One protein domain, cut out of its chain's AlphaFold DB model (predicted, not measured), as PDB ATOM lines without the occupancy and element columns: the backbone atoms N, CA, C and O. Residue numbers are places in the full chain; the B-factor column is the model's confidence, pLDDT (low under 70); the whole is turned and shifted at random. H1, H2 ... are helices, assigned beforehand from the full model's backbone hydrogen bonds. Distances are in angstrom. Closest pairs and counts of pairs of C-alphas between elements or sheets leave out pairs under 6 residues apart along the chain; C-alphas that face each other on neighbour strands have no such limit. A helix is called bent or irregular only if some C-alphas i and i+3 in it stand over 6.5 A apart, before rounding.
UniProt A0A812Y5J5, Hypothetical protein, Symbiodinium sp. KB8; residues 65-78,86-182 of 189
ATOM      1  N   LYS A  65     237.686 358.006 179.100       87.62
ATOM      2  CA  LYS A  65     238.219 358.235 177.749       87.62
ATOM      3  C   LYS A  65     239.638 358.781 177.788       87.62
ATOM      4  O   LYS A  65     240.479 358.344 177.011       87.62
ATOM      5  N   GLU A  66     239.903 359.709 178.697       86.44
ATOM      6  CA  GLU A  66     241.207 360.333 178.888       86.44
ATOM      7  C   GLU A  66     242.257 359.290 179.276       86.44
ATOM      8  O   GLU A  66     243.302 359.236 178.638       86.44
ATOM      9  N   ALA A  67     241.939 358.401 180.222       83.81
ATOM     10  CA  ALA A  67     242.833 357.328 180.649       83.81
ATOM     11  C   ALA A  67     243.107 356.325 179.517       83.81
ATOM     12  O   ALA A  67     244.242 355.900 179.328       83.81
ATOM     13  N   VAL A  68     242.085 355.971 178.729       82.88
ATOM     14  CA  VAL A  68     242.241 355.089 177.560       82.88
ATOM     15  C   VAL A  68     243.102 355.750 176.481       82.88
ATOM     16  O   VAL A  68     243.951 355.095 175.885       82.88
ATOM     17  N   VAL A  69     242.916 357.049 176.236       82.06
ATOM     18  CA  VAL A  69     243.703 357.811 175.257       82.06
ATOM     19  C   VAL A  69     245.145 358.000 175.722       82.06
ATOM     20  O   VAL A  69     246.053 357.882 174.903       82.06
ATOM     21  N   GLU A  70     245.378 358.304 176.997       79.31
ATOM     22  CA  GLU A  70     246.728 358.382 177.567       79.31
ATOM     23  C   GLU A  70     247.420 357.029 177.498       79.31
ATOM     24  O   GLU A  70     248.526 356.952 176.977       79.31
ATOM     25  N   TRP A  71     246.734 355.951 177.870       76.81
ATOM     26  CA  TRP A  71     247.255 354.599 177.708       76.81
ATOM     27  C   TRP A  71     247.584 354.257 176.253       76.81
ATOM     28  O   TRP A  71     248.645 353.703 175.989       76.81
ATOM     29  N   LEU A  72     246.727 354.619 175.293       74.31
ATOM     30  CA  LEU A  72     247.012 354.444 173.866       74.31
ATOM     31  C   LEU A  72     248.229 355.263 173.414       74.31
ATOM     32  O   LEU A  72     249.007 354.791 172.591       74.31
ATOM     33  N   LYS A  73     248.409 356.482 173.938       70.69
ATOM     34  CA  LYS A  73     249.570 357.336 173.640       70.69
ATOM     35  C   LYS A  73     250.851 356.794 174.264       70.69
ATOM     36  O   LYS A  73     251.877 356.785 173.592       70.69
ATOM     37  N   ASP A  74     250.789 356.308 175.497       66.00
ATOM     38  CA  ASP A  74     251.906 355.663 176.187       66.00
ATOM     39  C   ASP A  74     252.271 354.343 175.500       66.00
ATOM     40  O   ASP A  74     253.448 354.059 175.280       66.00
ATOM     41  N   ALA A  75     251.262 353.599 175.041       59.75
ATOM     42  CA  ALA A  75     251.422 352.454 174.158       59.75
ATOM     43  C   ALA A  75     251.881 352.850 172.742       59.75
ATOM     44  O   ALA A  75     252.381 352.010 172.014       59.75
ATOM     45  N   ALA A  76     251.778 354.103 172.309       51.69
ATOM     46  CA  ALA A  76     252.381 354.559 171.056       51.69
ATOM     47  C   ALA A  76     253.813 355.098 171.257       51.69
ATOM     48  O   ALA A  76     254.629 355.086 170.332       51.69
ATOM     49  N   GLY A  77     254.157 355.532 172.473       49.00
ATOM     50  CA  GLY A  77     255.462 356.073 172.847       49.00
ATOM     51  C   GLY A  77     256.516 354.990 173.132       49.00
ATOM     52  O   GLY A  77     256.177 353.841 173.402       49.00
ATOM     53  N   PRO A  78     257.825 355.284 173.051       41.19
ATOM     54  CA  PRO A  78     258.911 354.312 173.273       41.19
ATOM     55  C   PRO A  78     259.115 353.892 174.753       41.19
ATOM     56  O   PRO A  78     260.229 353.561 175.154       41.19
ATOM     57  N   GLN A  86     252.940 340.795 177.196       62.69
ATOM     58  CA  GLN A  86     253.150 341.594 175.979       62.69
ATOM     59  C   GLN A  86     252.323 342.877 176.108       62.69
ATOM     60  O   GLN A  86     251.134 342.820 176.424       62.69
ATOM     61  N   SER A  87     252.939 344.039 175.910       70.31
ATOM     62  CA  SER A  87     252.220 345.304 176.018       70.31
ATOM     63  C   SER A  87     251.231 345.447 174.860       70.31
ATOM     64  O   SER A  87     251.471 344.933 173.768       70.31
ATOM     65  N   LEU A  88     250.130 346.192 175.056       74.00
ATOM     66  CA  LEU A  88     249.230 346.506 173.937       74.00
ATOM     67  C   LEU A  88     250.022 347.138 172.783       74.00
ATOM     68  O   LEU A  88     249.763 346.821 171.632       74.00
ATOM     69  N   LYS A  89     251.037 347.955 173.092       73.88
ATOM     70  CA  LYS A  89     251.969 348.507 172.108       73.88
ATOM     71  C   LYS A  89     252.552 347.443 171.189       73.88
ATOM     72  O   LYS A  89     252.386 347.547 169.980       73.88
ATOM     73  N   SER A  90     253.240 346.449 171.758       73.31
ATOM     74  CA  SER A  90     253.896 345.419 170.950       73.31
ATOM     75  C   SER A  90     252.869 344.667 170.117       73.31
ATOM     76  O   SER A  90     253.104 344.429 168.944       73.31
ATOM     77  N   VAL A  91     251.684 344.400 170.677       76.69
ATOM     78  CA  VAL A  91     250.591 343.758 169.935       76.69
ATOM     79  C   VAL A  91     250.104 344.633 168.775       76.69
ATOM     80  O   VAL A  91     249.915 344.136 167.669       76.69
ATOM     81  N   LEU A  92     249.916 345.937 168.981       82.12
ATOM     82  CA  LEU A  92     249.486 346.850 167.920       82.12
ATOM     83  C   LEU A  92     250.566 347.038 166.846       82.12
ATOM     84  O   LEU A  92     250.223 347.155 165.671       82.12
ATOM     85  N   GLU A  93     251.846 347.056 167.219       82.19
ATOM     86  CA  GLU A  93     252.972 347.116 166.279       82.19
ATOM     87  C   GLU A  93     253.085 345.824 165.460       82.19
ATOM     88  O   GLU A  93     253.097 345.893 164.230       82.19
ATOM     89  N   ASP A  94     253.070 344.662 166.118       81.31
ATOM     90  CA  ASP A  94     253.166 343.343 165.479       81.31
ATOM     91  C   ASP A  94     252.007 343.096 164.500       81.31
ATOM     92  O   ASP A  94     252.179 342.465 163.455       81.31
ATOM     93  N   LEU A  95     250.823 343.635 164.807       79.38
ATOM     94  CA  LEU A  95     249.627 343.519 163.971       79.38
ATOM     95  C   LEU A  95     249.462 344.661 162.956       79.38
ATOM     96  O   LEU A  95     248.490 344.658 162.196       79.38
ATOM     97  N   GLY A  96     250.362 345.648 162.941       84.25
ATOM     98  CA  GLY A  96     250.261 346.811 162.054       84.25
ATOM     99  C   GLY A  96     249.028 347.689 162.318       84.25
ATOM    100  O   GLY A  96     248.530 348.349 161.410       84.25
ATOM    101  N   LEU A  97     248.518 347.706 163.552       85.19
ATOM    102  CA  LEU A  97     247.308 348.430 163.966       85.19
ATOM    103  C   LEU A  97     247.588 349.834 164.517       85.19
ATOM    104  O   LEU A  97     246.659 350.521 164.937       85.19
ATOM    105  N   MET A  98     248.843 350.285 164.502       84.25
ATOM    106  CA  MET A  98     249.230 351.605 165.013       84.25
ATOM    107  C   MET A  98     248.507 352.758 164.305       84.25
ATOM    108  O   MET A  98     248.109 353.723 164.952       84.25
ATOM    109  N   GLU A  99     248.281 352.654 162.992       82.38
ATOM    110  CA  GLU A  99     247.501 353.651 162.249       82.38
ATOM    111  C   GLU A  99     246.026 353.627 162.672       82.38
ATOM    112  O   GLU A  99     245.459 354.668 163.011       82.38
ATOM    113  N   ALA A 100     245.431 352.432 162.760       83.31
ATOM    114  CA  ALA A 100     244.054 352.253 163.213       83.31
ATOM    115  C   ALA A 100     243.844 352.784 164.640       83.31
ATOM    116  O   ALA A 100     242.807 353.380 164.925       83.31
ATOM    117  N   ALA A 101     244.826 352.644 165.534       83.06
ATOM    118  CA  ALA A 101     244.762 353.207 166.884       83.06
ATOM    119  C   ALA A 101     244.530 354.729 166.881       83.06
ATOM    120  O   ALA A 101     243.870 355.257 167.776       83.06
ATOM    121  N   VAL A 102     245.021 355.431 165.857       82.38
ATOM    122  CA  VAL A 102     244.857 356.882 165.705       82.38
ATOM    123  C   VAL A 102     243.583 357.230 164.934       82.38
ATOM    124  O   VAL A 102     242.863 358.149 165.322       82.38
ATOM    125  N   THR A 103     243.296 356.523 163.841       83.19
ATOM    126  CA  THR A 103     242.217 356.891 162.907       83.19
ATOM    127  C   THR A 103     240.869 356.274 163.261       83.19
ATOM    128  O   THR A 103     239.821 356.814 162.905       83.19
ATOM    129  N   CYS A 104     240.880 355.132 163.941       86.62
ATOM    130  CA  CYS A 104     239.705 354.294 164.125       86.62
ATOM    131  C   CYS A 104     239.208 354.251 165.568       86.62
ATOM    132  O   CYS A 104     238.050 353.881 165.763       86.62
ATOM    133  N   PHE A 105     240.017 354.657 166.556       89.50
ATOM    134  CA  PHE A 105     239.629 354.610 167.967       89.50
ATOM    135  C   PHE A 105     238.249 355.241 168.211       89.50
ATOM    136  O   PHE A 105     237.973 356.383 167.828       89.50
ATOM    137  N   ASP A 106     237.370 354.459 168.830       92.19
ATOM    138  CA  ASP A 106     236.005 354.821 169.163       92.19
ATOM    139  C   ASP A 106     235.698 354.481 170.622       92.19
ATOM    140  O   ASP A 106     235.448 353.336 171.006       92.19
ATOM    141  N   TYR A 107     235.726 355.510 171.465       92.12
ATOM    142  CA  TYR A 107     235.452 355.330 172.884       92.12
ATOM    143  C   TYR A 107     233.997 354.934 173.159       92.12
ATOM    144  O   TYR A 107     233.736 354.184 174.098       92.12
ATOM    145  N   ASP A 108     233.044 355.416 172.359       93.50
ATOM    146  CA  ASP A 108     231.639 355.079 172.568       93.50
ATOM    147  C   ASP A 108     231.383 353.612 172.235       93.50
ATOM    148  O   ASP A 108     230.721 352.927 173.019       93.50
ATOM    149  N   CYS A 109     231.999 353.099 171.167       94.00
ATOM    150  CA  CYS A 109     231.987 351.669 170.874       94.00
ATOM    151  C   CYS A 109     232.598 350.848 172.017       94.00
ATOM    152  O   CYS A 109     231.984 349.886 172.482       94.00
ATOM    153  N   LEU A 110     233.784 351.231 172.508       92.62
ATOM    154  CA  LEU A 110     234.446 350.534 173.617       92.62
ATOM    155  C   LEU A 110     233.554 350.500 174.868       92.62
ATOM    156  O   LEU A 110     233.369 349.448 175.480       92.62
ATOM    157  N   ARG A 111     232.944 351.638 175.214       94.25
ATOM    158  CA  ARG A 111     232.043 351.765 176.363       94.25
ATOM    159  C   ARG A 111     230.754 350.956 176.189       94.25
ATOM    160  O   ARG A 111     230.274 350.376 177.163       94.25
ATOM    161  N   ARG A 112     230.182 350.911 174.981       94.62
ATOM    162  CA  ARG A 112     229.000 350.084 174.675       94.62
ATOM    163  C   ARG A 112     229.334 348.600 174.802       94.62
ATOM    164  O   ARG A 112     228.593 347.887 175.469       94.62
ATOM    165  N   LEU A 113     230.474 348.157 174.268       93.69
ATOM    166  CA  LEU A 113     230.952 346.776 174.404       93.69
ATOM    167  C   LEU A 113     231.238 346.391 175.860       93.69
ATOM    168  O   LEU A 113     230.919 345.273 176.258       93.69
ATOM    169  N   TRP A 114     231.787 347.311 176.660       93.25
ATOM    170  CA  TRP A 114     231.982 347.113 178.100       93.25
ATOM    171  C   TRP A 114     230.657 346.894 178.830       93.25
ATOM    172  O   TRP A 114     230.542 346.017 179.679       93.25
ATOM    173  N   ARG A 115     229.640 347.698 178.507       93.88
ATOM    174  CA  ARG A 115     228.342 347.682 179.197       93.88
ATOM    175  C   ARG A 115     227.346 346.678 178.632       93.88
ATOM    176  O   ARG A 115     226.337 346.436 179.285       93.88
ATOM    177  N   ALA A 116     227.619 346.086 177.471       92.75
ATOM    178  CA  ALA A 116     226.727 345.132 176.817       92.75
ATOM    179  C   ALA A 116     226.220 344.015 177.752       92.75
ATOM    180  O   ALA A 116     225.020 343.747 177.717       92.75
ATOM    181  N   PRO A 117     227.032 343.430 178.664       91.56
ATOM    182  CA  PRO A 117     226.542 342.399 179.577       91.56
ATOM    183  C   PRO A 117     225.382 342.846 180.479       91.56
ATOM    184  O   PRO A 117     224.566 342.016 180.872       91.56
ATOM    185  N   LEU A 118     225.267 344.146 180.779       91.50
ATOM    186  CA  LEU A 118     224.200 344.698 181.622       91.50
ATOM    187  C   LEU A 118     222.818 344.662 180.955       91.50
ATOM    188  O   LEU A 118     221.811 344.770 181.651       91.50
ATOM    189  N   ALA A 119     222.758 344.526 179.629       86.81
ATOM    190  CA  ALA A 119     221.511 344.529 178.871       86.81
ATOM    191  C   ALA A 119     220.815 343.151 178.834       86.81
ATOM    192  O   ALA A 119     219.716 343.018 178.297       86.81
ATOM    193  N   GLY A 120     221.433 342.122 179.426       82.12
ATOM    194  CA  GLY A 120     220.999 340.732 179.306       82.12
ATOM    195  C   GLY A 120     221.550 340.066 178.043       82.12
ATOM    196  O   GLY A 120     221.944 340.734 177.093       82.12
ATOM    197  N   ARG A 121     221.592 338.729 178.018       81.06
ATOM    198  CA  ARG A 121     222.350 337.965 177.007       81.06
ATOM    199  C   ARG A 121     221.990 338.292 175.550       81.06
ATOM    200  O   ARG A 121     222.881 338.606 174.773       81.06
ATOM    201  N   LYS A 122     220.701 338.243 175.188       84.56
ATOM    202  CA  LYS A 122     220.259 338.480 173.798       84.56
ATOM    203  C   LYS A 122     220.604 339.891 173.317       84.56
ATOM    204  O   LYS A 122     221.059 340.066 172.193       84.56
ATOM    205  N   GLU A 123     220.408 340.879 174.183       89.06
ATOM    206  CA  GLU A 123     220.713 342.273 173.865       89.06
ATOM    207  C   GLU A 123     222.225 342.523 173.847       89.06
ATOM    208  O   GLU A 123     222.720 343.258 172.999       89.06
ATOM    209  N   ALA A 124     222.989 341.856 174.718       88.38
ATOM    210  CA  ALA A 124     224.446 341.898 174.688       88.38
ATOM    211  C   ALA A 124     224.987 341.397 173.338       88.38
ATOM    212  O   ALA A 124     225.809 342.077 172.727       88.38
ATOM    213  N   ASP A 125     224.480 340.264 172.839       86.19
ATOM    214  CA  ASP A 125     224.846 339.737 171.518       86.19
ATOM    215  C   ASP A 125     224.464 340.715 170.392       86.19
ATOM    216  O   ASP A 125     225.239 340.915 169.453       86.19
ATOM    217  N   HIS A 126     223.296 341.362 170.490       88.19
ATOM    218  CA  HIS A 126     222.870 342.381 169.529       88.19
ATOM    219  C   HIS A 126     223.822 343.586 169.513       88.19
ATOM    220  O   HIS A 126     224.323 343.953 168.448       88.19
ATOM    221  N   ILE A 127     224.158 344.131 170.689       92.38
ATOM    222  CA  ILE A 127     225.117 345.235 170.838       92.38
ATOM    223  C   ILE A 127     226.468 344.847 170.232       92.38
ATOM    224  O   ILE A 127     227.049 345.619 169.475       92.38
ATOM    225  N   GLN A 128     226.976 343.647 170.518       91.25
ATOM    226  CA  GLN A 128     228.255 343.193 169.972       91.25
ATOM    227  C   GLN A 128     228.247 343.117 168.442       91.25
ATOM    228  O   GLN A 128     229.228 343.509 167.801       91.25
ATOM    229  N   ARG A 129     227.150 342.649 167.839       88.75
ATOM    230  CA  ARG A 129     226.991 342.620 166.376       88.75
ATOM    231  C   ARG A 129     226.923 344.023 165.783       88.75
ATOM    232  O   ARG A 129     227.639 344.303 164.824       88.75
ATOM    233  N   GLU A 130     226.105 344.902 166.360       93.38
ATOM    234  CA  GLU A 130     225.955 346.295 165.921       93.38
ATOM    235  C   GLU A 130     227.304 347.022 165.936       93.38
ATOM    236  O   GLU A 130     227.708 347.603 164.929       93.38
ATOM    237  N   MET A 131     228.054 346.888 167.033       94.25
ATOM    238  CA  MET A 131     229.398 347.452 167.172       94.25
ATOM    239  C   MET A 131     230.374 346.876 166.149       94.25
ATOM    240  O   MET A 131     231.122 347.631 165.534       94.25
ATOM    241  N   GLY A 132     230.328 345.568 165.891       91.38
ATOM    242  CA  GLY A 132     231.125 344.960 164.824       91.38
ATOM    243  C   GLY A 132     230.858 345.605 163.459       91.38
ATOM    244  O   GLY A 132     231.800 345.994 162.773       91.38
ATOM    245  N   MET A 133     229.585 345.793 163.098       90.38
ATOM    246  CA  MET A 133     229.194 346.421 161.830       90.38
ATOM    247  C   MET A 133     229.574 347.906 161.749       90.38
ATOM    248  O   MET A 133     229.960 348.385 160.681       90.38
ATOM    249  N   GLU A 134     229.447 348.659 162.842       93.38
ATOM    250  CA  GLU A 134     229.856 350.068 162.888       93.38
ATOM    251  C   GLU A 134     231.370 350.220 162.711       93.38
ATOM    252  O   GLU A 134     231.827 351.042 161.909       93.38
ATOM    253  N   LEU A 135     232.153 349.393 163.406       92.50
ATOM    254  CA  LEU A 135     233.608 349.400 163.303       92.50
ATOM    255  C   LEU A 135     234.087 348.950 161.917       92.50
ATOM    256  O   LEU A 135     235.008 349.570 161.377       92.50
ATOM    257  N   ASP A 136     233.443 347.942 161.319       90.50
ATOM    258  CA  ASP A 136     233.735 347.495 159.952       90.50
ATOM    259  C   ASP A 136     233.495 348.623 158.936       90.50
ATOM    260  O   ASP A 136     234.358 348.926 158.111       90.50
ATOM    261  N   LYS A 137     232.379 349.355 159.062       90.44
ATOM    262  CA  LYS A 137     232.111 350.542 158.230       90.44
ATOM    263  C   LYS A 137     233.136 351.658 158.443       90.44
ATOM    264  O   LYS A 137     233.458 352.374 157.496       90.44
ATOM    265  N   LYS A 138     233.627 351.831 159.675       89.94
ATOM    266  CA  LYS A 138     234.562 352.907 160.040       89.94
ATOM    267  C   LYS A 138     235.983 352.658 159.537       89.94
ATOM    268  O   LYS A 138     236.646 353.593 159.097       89.94
ATOM    269  N   GLY A 139     236.472 351.426 159.628       85.94
ATOM    270  CA  GLY A 139     237.859 351.104 159.273       85.94
ATOM    271  C   GLY A 139     238.122 349.618 159.062       85.94
ATOM    272  O   GLY A 139     239.265 349.170 159.176       85.94
ATOM    273  N   GLY A 140     237.072 348.849 158.783       88.69
ATOM    274  CA  GLY A 140     237.145 347.429 158.481       88.69
ATOM    275  C   GLY A 140     237.697 346.581 159.623       88.69
ATOM    276  O   GLY A 140     237.659 346.931 160.806       88.69
ATOM    277  N   MET A 141     238.319 345.475 159.222       87.88
ATOM    278  CA  MET A 141     238.962 344.504 160.105       87.88
ATOM    279  C   MET A 141     239.955 345.135 161.095       87.88
ATOM    280  O   MET A 141     240.000 344.739 162.255       87.88
ATOM    281  N   ALA A 142     240.751 346.124 160.673       87.88
ATOM    282  CA  ALA A 142     241.747 346.755 161.544       87.88
ATOM    283  C   ALA A 142     241.090 347.518 162.707       87.88
ATOM    284  O   ALA A 142     241.531 347.426 163.852       87.88
ATOM    285  N   CYS A 143     239.990 348.214 162.416       90.12
ATOM    286  CA  CYS A 143     239.184 348.919 163.406       90.12
ATOM    287  C   CYS A 143     238.550 347.941 164.407       90.12
ATOM    288  O   CYS A 143     238.650 348.140 165.618       90.12
ATOM    289  N   MET A 144     237.970 346.844 163.920       91.12
ATOM    290  CA  MET A 144     237.402 345.795 164.771       91.12
ATOM    291  C   MET A 144     238.463 345.132 165.667       91.12
ATOM    292  O   MET A 144     238.256 345.002 166.874       91.12
ATOM    293  N   ARG A 145     239.631 344.782 165.106       89.62
ATOM    294  CA  ARG A 145     240.759 344.193 165.850       89.62
ATOM    295  C   ARG A 145     241.264 345.112 166.946       89.62
ATOM    296  O   ARG A 145     241.446 344.660 168.073       89.62
ATOM    297  N   LEU A 146     241.439 346.397 166.641       90.12
ATOM    298  CA  LEU A 146     241.831 347.391 167.636       90.12
ATOM    299  C   LEU A 146     240.894 347.345 168.851       90.12
ATOM    300  O   LEU A 146     241.366 347.194 169.973       90.12
ATOM    301  N   HIS A 147     239.578 347.423 168.639       91.81
ATOM    302  CA  HIS A 147     238.614 347.456 169.744       91.81
ATOM    303  C   HIS A 147     238.540 346.129 170.500       91.81
ATOM    304  O   HIS A 147     238.399 346.148 171.721       91.81
ATOM    305  N   TYR A 148     238.705 344.997 169.809       90.25
ATOM    306  CA  TYR A 148     238.851 343.689 170.446       90.25
ATOM    307  C   TYR A 148     240.038 343.668 171.421       90.25
ATOM    308  O   TYR A 148     239.855 343.362 172.600       90.25
ATOM    309  N   TYR A 149     241.241 344.050 170.972       85.62
ATOM    310  CA  TYR A 149     242.426 344.041 171.834       85.62
ATOM    311  C   TYR A 149     242.328 345.089 172.941       85.62
ATOM    312  O   TYR A 149     242.651 344.795 174.087       85.62
ATOM    313  N   MET A 150     241.819 346.287 172.652       86.94
ATOM    314  CA  MET A 150     241.605 347.303 173.683       86.94
ATOM    315  C   MET A 150     240.675 346.807 174.789       86.94
ATOM    316  O   MET A 150     240.996 346.956 175.968       86.94
ATOM    317  N   LEU A 151     239.558 346.179 174.422       88.31
ATOM    318  CA  LEU A 151     238.629 345.602 175.382       88.31
ATOM    319  C   LEU A 151     239.262 344.428 176.141       88.31
ATOM    320  O   LEU A 151     239.086 344.342 177.354       88.31
ATOM    321  N   ASN A 152     240.050 343.583 175.465       85.00
ATOM    322  CA  ASN A 152     240.795 342.497 176.102       85.00
ATOM    323  C   ASN A 152     241.719 343.010 177.203       85.00
ATOM    324  O   ASN A 152     241.677 342.538 178.331       85.00
ATOM    325  N   TYR A 153     242.536 344.011 176.901       80.31
ATOM    326  CA  TYR A 153     243.463 344.578 177.875       80.31
ATOM    327  C   TYR A 153     242.743 345.378 178.966       80.31
ATOM    328  O   TYR A 153     243.198 345.381 180.108       80.31
ATOM    329  N   ALA A 154     241.613 346.016 178.652       81.31
ATOM    330  CA  ALA A 154     240.811 346.713 179.651       81.31
ATOM    331  C   ALA A 154     240.155 345.746 180.650       81.31
ATOM    332  O   ALA A 154     240.155 346.007 181.854       81.31
ATOM    333  N   LEU A 155     239.624 344.620 180.161       79.19
ATOM    334  CA  LEU A 155     238.925 343.634 180.981       79.19
ATOM    335  C   LEU A 155     239.846 342.613 181.631       79.19
ATOM    336  O   LEU A 155     239.534 342.194 182.738       79.19
ATOM    337  N   CYS A 156     240.946 342.225 180.983       72.69
ATOM    338  CA  CYS A 156     241.835 341.142 181.413       72.69
ATOM    339  C   CYS A 156     243.201 341.638 181.914       72.69
ATOM    340  O   CYS A 156     243.844 340.939 182.696       72.69
ATOM    341  N   GLY A 157     243.636 342.837 181.514       68.19
ATOM    342  CA  GLY A 157     244.946 343.402 181.857       68.19
ATOM    343  C   GLY A 157     244.947 344.221 183.150       68.19
ATOM    344  O   GLY A 157     243.921 344.706 183.618       68.19
ATOM    345  N   GLN A 158     246.106 344.408 183.772       68.19
ATOM    346  CA  GLN A 158     246.226 345.076 185.084       68.19
ATOM    347  C   GLN A 158     246.376 346.609 184.994       68.19
ATOM    348  O   GLN A 158     246.769 347.251 185.960       68.19
ATOM    349  N   TYR A 159     246.118 347.202 183.824       68.69
ATOM    350  CA  TYR A 159     246.501 348.590 183.550       68.69
ATOM    351  C   TYR A 159     245.536 349.627 184.138       68.69
ATOM    352  O   TYR A 159     245.958 350.619 184.721       68.69
ATOM    353  N   PHE A 160     244.230 349.407 183.978       71.62
ATOM    354  CA  PHE A 160     243.208 350.380 184.389       71.62
ATOM    355  C   PHE A 160     242.689 350.167 185.804       71.62
ATOM    356  O   PHE A 160     242.150 351.084 186.420       71.62
ATOM    357  N   PHE A 161     242.853 348.956 186.315       69.06
ATOM    358  CA  PHE A 161     242.400 348.569 187.633       69.06
ATOM    359  C   PHE A 161     243.575 347.945 188.366       69.06
ATOM    360  O   PHE A 161     244.396 347.265 187.752       69.06
ATOM    361  N   ALA A 162     243.630 348.154 189.684       66.00
ATOM    362  CA  ALA A 162     244.530 347.404 190.551       66.00
ATOM    363  C   ALA A 162     244.371 345.887 190.299       66.00
ATOM    364  O   ALA A 162     243.375 345.478 189.700       66.00
ATOM    365  N   PRO A 163     245.304 345.028 190.742       66.38
ATOM    366  CA  PRO A 163     245.178 343.587 190.550       66.38
ATOM    367  C   PRO A 163     243.899 343.075 191.229       66.38
ATOM    368  O   PRO A 163     243.863 342.854 192.439       66.38
ATOM    369  N   ILE A 164     242.830 342.934 190.449       67.88
ATOM    370  CA  ILE A 164     241.539 342.415 190.887       67.88
ATOM    371  C   ILE A 164     241.459 340.978 190.373       67.88
ATOM    372  O   ILE A 164     241.739 340.741 189.193       67.88
ATOM    373  N   PRO A 165     241.099 340.003 191.225       69.75
ATOM    374  CA  PRO A 165     240.826 338.650 190.771       69.75
ATOM    375  C   PRO A 165     239.711 338.673 189.723       69.75
ATOM    376  O   PRO A 165     238.590 339.091 190.005       69.75
ATOM    377  N   ARG A 166     240.018 338.230 188.504       73.75
ATOM    378  CA  ARG A 166     239.042 338.145 187.416       73.75
ATOM    379  C   ARG A 166     238.445 336.756 187.385       73.75
ATOM    380  O   ARG A 166     239.176 335.767 187.354       73.75
ATOM    381  N   SER A 167     237.121 336.688 187.392       78.25
ATOM    382  CA  SER A 167     236.421 335.426 187.207       78.25
ATOM    383  C   SER A 167     236.593 334.935 185.765       78.25
ATOM    384  O   SER A 167     236.801 335.720 184.835       78.25
ATOM    385  N   THR A 168     236.507 333.618 185.563       80.44
ATOM    386  CA  THR A 168     236.570 333.004 184.228       80.44
ATOM    387  C   THR A 168     235.592 333.645 183.232       80.44
ATOM    388  O   THR A 168     236.031 333.944 182.122       80.44
ATOM    389  N   PRO A 169     234.330 333.968 183.593       83.06
ATOM    390  CA  PRO A 169     233.395 334.632 182.678       83.06
ATOM    391  C   PRO A 169     233.878 335.988 182.149       83.06
ATOM    392  O   PRO A 169     233.670 336.291 180.976       83.06
ATOM    393  N   VAL A 170     234.572 336.783 182.972       79.38
ATOM    394  CA  VAL A 170     235.143 338.077 182.554       79.38
ATOM    395  C   VAL A 170     236.222 337.873 181.495       79.38
ATOM    396  O   VAL A 170     236.230 338.562 180.477       79.38
ATOM    397  N   MET A 171     237.094 336.883 181.694       77.38
ATOM    398  CA  MET A 171     238.148 336.555 180.730       77.38
ATOM    399  C   MET A 171     237.584 335.932 179.443       77.38
ATOM    400  O   MET A 171     238.064 336.211 178.345       77.38
ATOM    401  N   CYS A 172     236.536 335.113 179.554       80.12
ATOM    402  CA  CYS A 172     235.894 334.450 178.419       80.12
ATOM    403  C   CYS A 172     235.006 335.380 177.583       80.12
ATOM    404  O   CYS A 172     234.781 335.090 176.408       80.12
ATOM    405  N   TYR A 173     234.544 336.505 178.133       83.94
ATOM    406  CA  TYR A 173     233.707 337.467 177.412       83.94
ATOM    407  C   TYR A 173     234.348 337.946 176.102       83.94
ATOM    408  O   TYR A 173     233.699 338.029 175.060       83.94
ATOM    409  N   VAL A 174     235.654 338.199 176.126       80.12
ATOM    410  CA  VAL A 174     236.389 338.654 174.943       80.12
ATOM    411  C   VAL A 174     236.568 337.514 173.936       80.12
ATOM    412  O   VAL A 174     236.488 337.736 172.731       80.12
ATOM    413  N   ASN A 175     236.700 336.266 174.392       78.06
ATOM    414  CA  ASN A 175     236.710 335.106 173.496       78.06
ATOM    415  C   ASN A 175     235.373 334.935 172.760       78.06
ATOM    416  O   ASN A 175     235.367 334.512 171.605       78.06
ATOM    417  N   HIS A 176     234.253 335.324 173.377       80.50
ATOM    418  CA  HIS A 176     232.956 335.354 172.698       80.50
ATOM    419  C   HIS A 176     232.939 336.345 171.536       80.50
ATOM    420  O   HIS A 176     232.519 335.986 170.439       80.50
ATOM    421  N   LEU A 177     233.511 337.540 171.708       82.19
ATOM    422  CA  LEU A 177     233.672 338.490 170.599       82.19
ATOM    423  C   LEU A 177     234.494 337.917 169.444       82.19
ATOM    424  O   LEU A 177     234.182 338.188 168.287       82.19
ATOM    425  N   ASN A 178     235.505 337.092 169.733       81.44
ATOM    426  CA  ASN A 178     236.258 336.413 168.681       81.44
ATOM    427  C   ASN A 178     235.379 335.490 167.828       81.44
ATOM    428  O   ASN A 178     235.539 335.437 166.607       81.44
ATOM    429  N   MET A 179     234.417 334.810 168.454       79.44
ATOM    430  CA  MET A 179     233.443 333.980 167.748       79.44
ATOM    431  C   MET A 179     232.437 334.839 166.970       79.44
ATOM    432  O   MET A 179     232.235 334.615 165.777       79.44
ATOM    433  N   VAL A 180     231.857 335.863 167.609       80.75
ATOM    434  CA  VAL A 180     230.836 336.738 167.000       80.75
ATOM    435  C   VAL A 180     231.391 337.517 165.805       80.75
ATOM    436  O   VAL A 180     230.703 337.697 164.802       80.75
ATOM    437  N   TRP A 181     232.646 337.956 165.864       85.50
ATOM    438  CA  TRP A 181     233.293 338.719 164.792       85.50
ATOM    439  C   TRP A 181     234.131 337.863 163.838       85.50
ATOM    440  O   TRP A 181     234.831 338.409 162.993       85.50
ATOM    441  N   THR A 182     234.007 336.534 163.918       78.50
ATOM    442  CA  THR A 182     234.638 335.566 163.003       78.50
ATOM    443  C   THR A 182     236.167 335.672 162.963       78.50
ATOM    444  O   THR A 182     236.750 336.168 162.000       78.50
TER     445      THR A 182
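AT A GLANCE: This is residues 65 to 78 and 86 to 182 of the 189 residues of the protein "Hypothetical protein" of Symbiodinium sp. KB8 (UniProt A0A812Y5J5). A long bent helix, H5, folds back as a V whose second arm, H5b, runs through the middle of a compact body. H4 packs along the first arm, H5a, and H6 along H5b, while short H2 and H3 pack on H5b away from H5a. The printed 111 residues hold six named helices, H1 to H6 in order, and no named strand: all helix, packing part aligned, part crossed. The radius of gyration of the C-alphas is 13.5 A, the spans 41 by 35 by 24 A.

HOW THE PARTS SIT: H5, residues 121 to 156, is the hub, assigned as one helix by its hydrogen bonds but bent, with C-alphas 138 and 141 9.5 A apart, into H5a, residues 121 to 138, and H5b, residues 141 to 156. The arms stand at a steep tilt of 45 degrees. H5b and H6, residues 168 to 180, form a helical hairpin at 7 degrees, closest C-alphas Cys 156 and Met 171, 5.9 A. H4, residues 107 to 119, forms another with residues 123 to 131 alone of H5a, closest C-alphas Ala 116 and Ala 124, 4.5 A. H2, residues 88 to 94, touches H5b, closest C-alphas Leu 88 and Tyr 153, 7.2 A. H3, residues 98 to 103, touches H5b about perpendicular, 77 degrees, closest C-alphas Ala 100 and Cys 143, 5.9 A. H1, residues 65 to 74, touches no helix but is near H2, H3 and H4. Every O i to N i+4 pair is within hydrogen-bond range in H1, H2, H5a and H5b, against 1 of 2 in H3, 6 of 9 in H4 and 7 of 9 in H6.

IN THESE COORDINATES: H5a measures 25.7 A from C-alpha 121 at (222.350, 337.965, 177.007), H5b 21.8 A. H4, irregular with C-alphas 114 and 117 7.3 A apart, measures 18.6 A; H6, 18.5 A, ends at C-alpha 180 (230.836, 336.738, 167.000).

THE WHOLE: Residues 79 to 85 are not printed, and C-alphas 78 and 86 are 14.2 A apart. The link H5 to H6 is long. The mean pLDDT of the printed part is 82.1, with residues 74 to 78, 86, 157 to 159 and 161 to 165 under 70.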